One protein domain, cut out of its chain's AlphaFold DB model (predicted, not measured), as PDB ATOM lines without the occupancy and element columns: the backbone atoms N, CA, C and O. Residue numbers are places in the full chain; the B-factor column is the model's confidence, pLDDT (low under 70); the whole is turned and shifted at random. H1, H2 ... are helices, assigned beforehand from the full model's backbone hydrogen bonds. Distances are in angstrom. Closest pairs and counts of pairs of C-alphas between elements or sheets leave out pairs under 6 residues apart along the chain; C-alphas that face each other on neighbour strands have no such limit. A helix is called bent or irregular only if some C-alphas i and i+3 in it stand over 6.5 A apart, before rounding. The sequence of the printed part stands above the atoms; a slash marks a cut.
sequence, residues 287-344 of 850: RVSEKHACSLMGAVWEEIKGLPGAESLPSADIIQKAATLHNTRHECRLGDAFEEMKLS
ATOM      1  N   ARG A 287     -16.502   1.232  18.982       60.53
ATOM      2  CA  ARG A 287     -15.141   0.683  18.916       60.53
ATOM      3  C   ARG A 287     -15.156  -0.805  18.591       60.53
ATOM      4  O   ARG A 287     -15.605  -1.618  19.407       60.53
ATOM      5  N   VAL A 288     -14.584  -1.181  17.455       69.62
ATOM      6  CA  VAL A 288     -14.311  -2.582  17.119       69.62
ATOM      7  C   VAL A 288     -13.191  -3.105  18.026       69.62
ATOM      8  O   VAL A 288     -12.070  -2.604  18.051       69.62
ATOM      9  N   SER A 289     -13.501  -4.115  18.841       79.94
ATOM     10  CA  SER A 289     -12.484  -4.807  19.640       79.94
ATOM     11  C   SER A 289     -11.583  -5.656  18.737       79.94
ATOM     12  O   SER A 289     -12.030  -6.100  17.687       79.94
ATOM     13  N   GLU A 290     -10.356  -5.974  19.163       84.69
ATOM     14  CA  GLU A 290      -9.477  -6.920  18.437       84.69
ATOM     15  C   GLU A 290     -10.194  -8.246  18.156       84.69
ATOM     16  O   GLU A 290     -10.077  -8.810  17.075       84.69
ATOM     17  N   LYS A 291     -11.032  -8.696  19.099       88.25
ATOM     18  CA  LYS A 291     -11.897  -9.861  18.920       88.25
ATOM     19  C   LYS A 291     -12.904  -9.680  17.782       88.25
ATOM     20  O   LYS A 291     -13.085 -10.594  16.986       88.25
ATOM     21  N   HIS A 292     -13.566  -8.526  17.713       89.00
ATOM     22  CA  HIS A 292     -14.509  -8.218  16.637       89.00
ATOM     23  C   HIS A 292     -13.798  -8.079  15.288       89.00
ATOM     24  O   HIS A 292     -14.296  -8.621  14.310       89.00
ATOM     25  N   ALA A 293     -12.625  -7.444  15.237       88.50
ATOM     26  CA  ALA A 293     -11.846  -7.338  14.007       88.50
ATOM     27  C   ALA A 293     -11.345  -8.696  13.521       88.50
ATOM     28  O   ALA A 293     -11.566  -9.026  12.363       88.50
ATOM     29  N   CYS A 294     -10.759  -9.522  14.391       93.19
ATOM     30  CA  CYS A 294     -10.359 -10.876  14.014       93.19
ATOM     31  C   CYS A 294     -11.555 -11.729  13.578       93.19
ATOM     32  O   CYS A 294     -11.432 -12.510  12.643       93.19
ATOM     33  N   SER A 295     -12.714 -11.578  14.226       95.00
ATOM     34  CA  SER A 295     -13.939 -12.279  13.827       95.00
ATOM     35  C   SER A 295     -14.439 -11.821  12.454       95.00
ATOM     36  O   SER A 295     -14.768 -12.659  11.619       95.00
ATOM     37  N   LEU A 296     -14.430 -10.511  12.193       94.00
ATOM     38  CA  LEU A 296     -14.812  -9.931  10.908       94.00
ATOM     39  C   LEU A 296     -13.847 -10.356   9.794       94.00
ATOM     40  O   LEU A 296     -14.290 -10.849   8.765       94.00
ATOM     41  N   MET A 297     -12.538 -10.223  10.015       93.50
ATOM     42  CA  MET A 297     -11.505 -10.677   9.078       93.50
ATOM     43  C   MET A 297     -11.579 -12.190   8.864       93.50
ATOM     44  O   MET A 297     -11.451 -12.651   7.738       93.50
ATOM     45  N   GLY A 298     -11.864 -12.961   9.914       94.69
ATOM     46  CA  GLY A 298     -12.107 -14.395   9.813       94.69
ATOM     47  C   GLY A 298     -13.286 -14.729   8.908       94.69
ATOM     48  O   GLY A 298     -13.150 -15.572   8.029       94.69
ATOM     49  N   ALA A 299     -14.412 -14.030   9.067       95.56
ATOM     50  CA  ALA A 299     -15.566 -14.197   8.188       95.56
ATOM     51  C   ALA A 299     -15.235 -13.824   6.735       95.56
ATOM     52  O   ALA A 299     -15.580 -14.569   5.826       95.56
ATOM     53  N   VAL A 300     -14.510 -12.721   6.514       94.38
ATOM     54  CA  VAL A 300     -14.052 -12.322   5.174       94.38
ATOM     55  C   VAL A 300     -13.149 -13.394   4.557       94.38
ATOM     56  O   VAL A 300     -13.356 -13.754   3.403       94.38
ATOM     57  N   TRP A 301     -12.194 -13.945   5.315       95.81
ATOM     58  CA  TRP A 301     -11.303 -15.005   4.835       95.81
ATOM     59  C   TRP A 301     -12.067 -16.252   4.392       95.81
ATOM     60  O   TRP A 301     -11.773 -16.809   3.339       95.81
ATOM     61  N   GLU A 302     -13.053 -16.687   5.178       95.81
ATOM     62  CA  GLU A 302     -13.852 -17.874   4.861       95.81
ATOM     63  C   GLU A 302     -14.617 -17.734   3.539       95.81
ATOM     64  O   GLU A 302     -14.723 -18.715   2.806       95.81
ATOM     65  N   GLU A 303     -15.084 -16.526   3.213       96.19
ATOM     66  CA  GLU A 303     -15.776 -16.238   1.951       96.19
ATOM     67  C   GLU A 303     -14.813 -16.183   0.756       96.19
ATOM     68  O   GLU A 303     -15.142 -16.664  -0.328       96.19
ATOM     69  N   ILE A 304     -13.612 -15.617   0.931       94.75
ATOM     70  CA  ILE A 304     -12.697 -15.379  -0.198       94.75
ATOM     71  C   ILE A 304     -11.715 -16.519  -0.454       94.75
ATOM     72  O   ILE A 304     -11.303 -16.684  -1.594       94.75
ATOM     73  N   LYS A 305     -11.340 -17.330   0.545       95.56
ATOM     74  CA  LYS A 305     -10.234 -18.308   0.430       95.56
ATOM     75  C   LYS A 305     -10.402 -19.358  -0.677       95.56
ATOM     76  O   LYS A 305      -9.427 -19.991  -1.059       95.56
ATOM     77  N   GLY A 306     -11.627 -19.582  -1.160       93.19
ATOM     78  CA  GLY A 306     -11.920 -20.499  -2.268       93.19
ATOM     79  C   GLY A 306     -11.910 -19.850  -3.657       93.19
ATOM     80  O   GLY A 306     -12.075 -20.555  -4.650       93.19
ATOM     81  N   LEU A 307     -11.761 -18.524  -3.743       95.50
ATOM     82  CA  LEU A 307     -11.771 -17.789  -5.004       95.50
ATOM     83  C   LEU A 307     -10.387 -17.830  -5.677       95.50
ATOM     84  O   LEU A 307      -9.367 -17.687  -4.995       95.50
ATOM     85  N   PRO A 308     -10.319 -17.968  -7.016       95.12
ATOM     86  CA  PRO A 308      -9.062 -17.849  -7.750       95.12
ATOM     87  C   PRO A 308      -8.381 -16.502  -7.465       95.12
ATOM     88  O   PRO A 308      -8.989 -15.451  -7.646       95.12
ATOM     89  N   GLY A 309      -7.124 -16.534  -7.013       92.44
ATOM     90  CA  GLY A 309      -6.340 -15.331  -6.699       92.44
ATOM     91  C   GLY A 309      -6.508 -14.779  -5.276       92.44
ATOM     92  O   GLY A 309      -5.859 -13.791  -4.942       92.44
ATOM     93  N   ALA A 310      -7.302 -15.408  -4.403       90.81
ATOM     94  CA  ALA A 310      -7.491 -14.925  -3.030       90.81
ATOM     95  C   ALA A 310      -6.187 -14.848  -2.215       90.81
ATOM     96  O   ALA A 310      -5.980 -13.887  -1.480       90.81
ATOM     97  N   GLU A 311      -5.284 -15.817  -2.389       92.44
ATOM     98  CA  GLU A 311      -3.957 -15.821  -1.749       92.44
ATOM     99  C   GLU A 311      -3.015 -14.748  -2.315       92.44
ATOM    100  O   GLU A 311      -2.050 -14.371  -1.664       92.44
ATOM    101  N   SER A 312      -3.302 -14.226  -3.512       93.06
ATOM    102  CA  SER A 312      -2.505 -13.163  -4.137       93.06
ATOM    103  C   SER A 312      -2.937 -11.750  -3.734       93.06
ATOM    104  O   SER A 312      -2.313 -10.776  -4.150       93.06
ATOM    105  N   LEU A 313      -3.998 -11.612  -2.928       90.44
ATOM    106  CA  LEU A 313      -4.425 -10.307  -2.433       90.44
ATOM    107  C   LEU A 313      -3.350  -9.727  -1.497       90.44
ATOM    108  O   LEU A 313      -2.911 -10.429  -0.587       90.44
ATOM    109  N   PRO A 314      -3.001  -8.430  -1.603       88.81
ATOM    110  CA  PRO A 314      -2.027  -7.801  -0.703       88.81
ATOM    111  C   PRO A 314      -2.382  -7.912   0.788       88.81
ATOM    112  O   PRO A 314      -1.511  -7.833   1.645       88.81
ATOM    113  N   SER A 315      -3.669  -8.082   1.106       90.62
ATOM    114  CA  SER A 315      -4.185  -8.246   2.466       90.62
ATOM    115  C   SER A 315      -4.456  -9.704   2.862       90.62
ATOM    116  O   SER A 315      -4.962  -9.933   3.961       90.62
ATOM    117  N   ALA A 316      -4.182 -10.692   2.002       93.69
ATOM    118  CA  ALA A 316      -4.490 -12.099   2.276       93.69
ATOM    119  C   ALA A 316      -3.846 -12.566   3.588       93.69
ATOM    120  O   ALA A 316      -4.538 -13.091   4.461       93.69
ATOM    121  N   ASP A 317      -2.560 -12.259   3.769       94.19
ATOM    122  CA  ASP A 317      -1.781 -12.669   4.936       94.19
ATOM    123  C   ASP A 317      -2.382 -12.151   6.248       94.19
ATOM    124  O   ASP A 317      -2.574 -12.921   7.195       94.19
ATOM    125  N   ILE A 318      -2.731 -10.857   6.319       94.31
ATOM    126  CA  ILE A 318      -3.285 -10.272   7.551       94.31
ATOM    127  C   ILE A 318      -4.676 -10.822   7.852       94.31
ATOM    128  O   ILE A 318      -4.973 -11.131   9.007       94.31
ATOM    129  N   ILE A 319      -5.515 -11.007   6.829       95.25
ATOM    130  CA  ILE A 319      -6.869 -11.538   6.994       95.25
ATOM    131  C   ILE A 319      -6.793 -13.009   7.443       95.25
ATOM    132  O   ILE A 319      -7.453 -13.385   8.414       95.25
ATOM    133  N   GLN A 320      -5.929 -13.826   6.832       95.94
ATOM    134  CA  GLN A 320      -5.702 -15.223   7.219       95.94
ATOM    135  C   GLN A 320      -5.123 -15.342   8.636       95.94
ATOM    136  O   GLN A 320      -5.557 -16.180   9.440       95.94
ATOM    137  N   LYS A 321      -4.158 -14.486   8.990       95.94
ATOM    138  CA  LYS A 321      -3.585 -14.435  10.340       95.94
ATOM    139  C   LYS A 321      -4.652 -14.043  11.357       95.94
ATOM    140  O   LYS A 321      -4.777 -14.713  12.380       95.94
ATOM    141  N   ALA A 322      -5.465 -13.030  11.072       94.88
ATOM    142  CA  ALA A 322      -6.567 -12.610  11.931       94.88
ATOM    143  C   ALA A 322      -7.631 -13.712  12.095       94.88
ATOM    144  O   ALA A 322      -8.063 -13.971  13.221       94.88
ATOM    145  N   ALA A 323      -7.970 -14.432  11.020       96.12
ATOM    146  CA  ALA A 323      -8.832 -15.615  11.057       96.12
ATOM    147  C   ALA A 323      -8.263 -16.699  11.990       96.12
ATOM    148  O   ALA A 323      -8.961 -17.245  12.846       96.12
ATOM    149  N   THR A 324      -6.959 -16.961  11.890       96.69
ATOM    150  CA  THR A 324      -6.249 -17.915  12.752       96.69
ATOM    151  C   THR A 324      -6.268 -17.472  14.215       96.69
ATOM    152  O   THR A 324      -6.538 -18.272  15.116       96.69
ATOM    153  N   LEU A 325      -6.022 -16.188  14.481       95.75
ATOM    154  CA  LEU A 325      -6.092 -15.626  15.828       95.75
ATOM    155  C   LEU A 325      -7.507 -15.725  16.407       95.75
ATOM    156  O   LEU A 325      -7.644 -16.041  17.587       95.75
ATOM    157  N   HIS A 326      -8.547 -15.524  15.594       95.38
ATOM    158  CA  HIS A 326      -9.934 -15.724  16.009       95.38
ATOM    159  C   HIS A 326     -10.213 -17.182  16.387       95.38
ATOM    160  O   HIS A 326     -10.659 -17.467  17.500       95.38
ATOM    161  N   ASN A 327      -9.877 -18.115  15.496       95.19
ATOM    162  CA  ASN A 327     -10.122 -19.544  15.693       95.19
ATOM    163  C   ASN A 327      -9.380 -20.093  16.917       95.19
ATOM    164  O   ASN A 327      -9.899 -20.940  17.645       95.19
ATOM    165  N   THR A 328      -8.183 -19.570  17.187       95.56
ATOM    166  CA  THR A 328      -7.366 -19.968  18.339       95.56
ATOM    167  C   THR A 328      -7.643 -19.157  19.609       95.56
ATOM    168  O   THR A 328      -7.039 -19.444  20.639       95.56
ATOM    169  N   ARG A 329      -8.557 -18.173  19.573       92.62
ATOM    170  CA  ARG A 329      -8.864 -17.248  20.684       92.62
ATOM    171  C   ARG A 329      -7.655 -16.445  21.186       92.62
ATOM    172  O   ARG A 329      -7.528 -16.147  22.375       92.62
ATOM    173  N   HIS A 330      -6.749 -16.108  20.270       92.50
ATOM    174  CA  HIS A 330      -5.580 -15.263  20.505       92.50
ATOM    175  C   HIS A 330      -5.723 -13.897  19.831       92.50
ATOM    176  O   HIS A 330      -4.723 -13.289  19.452       92.50
ATOM    177  N   GLU A 331      -6.939 -13.365  19.708       91.12
ATOM    178  CA  GLU A 331      -7.207 -12.094  19.022       91.12
ATOM    179  C   GLU A 331      -6.399 -10.931  19.611       91.12
ATOM    180  O   GLU A 331      -6.033 -10.002  18.904       91.12
ATOM    181  N   CYS A 332      -5.996 -11.037  20.883       84.69
ATOM    182  CA  CYS A 332      -5.119 -10.060  21.529       84.69
ATOM    183  C   CYS A 332      -3.688  -9.956  20.964       84.69
ATOM    184  O   CYS A 332      -2.905  -9.135  21.447       84.69
ATOM    185  N   ARG A 333      -3.333 -10.819  20.003       88.50
ATOM    186  CA  ARG A 333      -2.077 -10.795  19.242       88.50
ATOM    187  C   ARG A 333      -2.229 -10.126  17.874       88.50
ATOM    188  O   ARG A 333      -1.263 -10.085  17.127       88.50
ATOM    189  N   LEU A 334      -3.409  -9.597  17.537       89.56
ATOM    190  CA  LEU A 334      -3.632  -8.931  16.251       89.56
ATOM    191  C   LEU A 334      -2.679  -7.743  16.052       89.56
ATOM    192  O   LEU A 334      -2.143  -7.565  14.968       89.56
ATOM    193  N   GLY A 335      -2.399  -6.984  17.117       85.56
ATOM    194  CA  GLY A 335      -1.396  -5.916  17.077       85.56
ATOM    195  C   GLY A 335       0.009  -6.415  16.724       85.56
ATOM    196  O   GLY A 335       0.697  -5.765  15.947       85.56
ATOM    197  N   ASP A 336       0.402  -7.585  17.240       87.50
ATOM    198  CA  ASP A 336       1.697  -8.197  16.921       87.50
ATOM    199  C   ASP A 336       1.733  -8.637  15.442       87.50
ATOM    200  O   ASP A 336       2.746  -8.479  14.776       87.50
ATOM    201  N   ALA A 337       0.608  -9.123  14.899       90.12
ATOM    202  CA  ALA A 337       0.495  -9.483  13.484       90.12
ATOM    203  C   ALA A 337       0.617  -8.268  12.547       90.12
ATOM    204  O   ALA A 337       1.261  -8.368  11.507       90.12
ATOM    205  N   PHE A 338       0.037  -7.121  12.914       90.44
ATOM    206  CA  PHE A 338       0.222  -5.887  12.146       90.44
ATOM    207  C   PHE A 338       1.688  -5.435  12.137       90.44
ATOM    208  O   PHE A 338       2.192  -5.034  11.093       90.44
ATOM    209  N   GLU A 339       2.382  -5.537  13.272       85.88
ATOM    210  CA  GLU A 339       3.812  -5.220  13.379       85.88
ATOM    211  C   GLU A 339       4.670  -6.189  12.540       85.88
ATOM    212  O   GLU A 339       5.502  -5.742  11.750       85.88
ATOM    213  N   GLU A 340       4.402  -7.502  12.616       88.62
ATOM    214  CA  GLU A 340       5.040  -8.547  11.787       88.62
ATOM    215  C   GLU A 340       4.908  -8.248  10.280       88.62
ATOM    216  O   GLU A 340       5.829  -8.517   9.509       88.62
ATOM    217  N   MET A 341       3.785  -7.652   9.867       90.62
ATOM    218  CA  MET A 341       3.475  -7.314   8.473       90.62
ATOM    219  C   MET A 341       3.833  -5.874   8.086       90.62
ATOM    220  O   MET A 341       3.489  -5.442   6.990       90.62
ATOM    221  N   LYS A 342       4.530  -5.127   8.954       90.12
ATOM    222  CA  LYS A 342       4.922  -3.721   8.727       90.12
ATOM    223  C   LYS A 342       3.736  -2.776   8.477       90.12
ATOM    224  O   LYS A 342       3.871  -1.774   7.785       90.12
ATOM    225  N   LEU A 343       2.585  -3.071   9.083       89.69
ATOM    226  CA  LEU A 343       1.363  -2.253   9.056       89.69
ATOM    227  C   LEU A 343       1.256  -1.310  10.272       89.69
ATOM    228  O   LEU A 343       0.189  -0.776  10.572       89.69
ATOM    229  N   SER A 344       2.354  -1.123  11.005       92.62
ATOM    230  CA  SER A 344       2.493  -0.180  12.117       92.62
ATOM    231  C   SER A 344       3.583   0.839  11.816       92.62
ATOM    232  O   SER A 344       4.542   0.517  11.114       92.62
TER     233      SER A 344
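This is residues 287 to 344 of the 850 residues of the protein "Hypothetical protein" of Symbiodinium necroappetens (UniProt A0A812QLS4). A helical hairpin, H2 and H3, packs on one longer helix, H1: H2 crosses the middle of H1 at a steep tilt, H3 folds back beside H2, and the beginning of H3 comes near the beginning of H1. The chain passes from the far end of H1 to H2 by a long loop, residues 305 to 315, at one end of the longest axis. The printed part has 58 residues with three named helices, in the order H1, H2, H3, and no named strand. The class is all helix, with 37 of the 58 printed residues in the helices. The whole is compact, with a radius of gyration of the C-alphas of 10.9 A and spans of 30 by 22 by 21 A along the three main axes.

The first helix, H1, residues 290 to 304, touches both of the others. H2, residues 316 to 327, touches H1 with 26 pairs of C-alphas within 8 A. Their closest C-alphas, those of Gly 298 and Ala 323, are 3.7 A apart, and their centres are 7.2 A apart. The two helices stand at a steep tilt of 61 degrees and run opposite ways. H3, residues 331 to 340, forms a helical hairpin with H2, at a shallow tilt of 24 degrees, opposite ways. H2 and H3 touch with 9 pairs of C-alphas within 8 A; the closest are those of Leu 325 and Glu 331, 4.9 A apart, and the centres are 9.9 A apart. H3 also touches H1, with 7 pairs of C-alphas within 8 A, and H1 touches H3 with residues 290 to 294 alone. The closest C-alphas of H1 and H3, those of Lys 291 and Glu 331, are 5.2 A apart, while the centres are 14.0 A apart; the lines of the two helices are about perpendicular, at 73 degrees. Of these 3 pairs 1 is at a shallow tilt, and the helix packing is mostly crossed, but only just. In H1 and H2 every O i to N i+4 pair is within hydrogen-bond range; in H3 it is 4 of 6.

Residues 287 to 289 come before H1. H1 runs from Glu 290, with its C-alpha at (-9.477, -6.920, 18.437), to Ile 304, with its C-alpha at (-12.697, -15.379, -0.198), and is 20.7 A long from first to last C-alpha. It is the longest helix by residues, with 15. H2 begins at Ala 316, C-alpha at (-4.490, -12.099, 2.276), and ends at Asn 327; its 12 residues measure 16.3 A from first to last C-alpha. H3 runs from Glu 331 to Glu 340, whose C-alpha is at (5.040, -8.547, 11.787), and its 10 residues measure 14.7 A. H3 is irregular: C-alphas 332 and 335 are 7.1 A apart, against about 5 A in a regular helix, and its line is a rough one. Residues 341 to 344 follow H3.

The two C-alphas farthest apart, those of Arg 287 and Pro 308, are 33.0 A from each other. The first and last printed C-alphas, those of Arg 287 and Ser 344, are 18.9 A apart. The printed part has no cut. The link from H1 to H2 is long, with 11 residues, and the link from H2 to H3 is tight, with 3 residues. The mean pLDDT of the printed part is 91.2; the model's confidence is low, under 70, at residues 287 to 288.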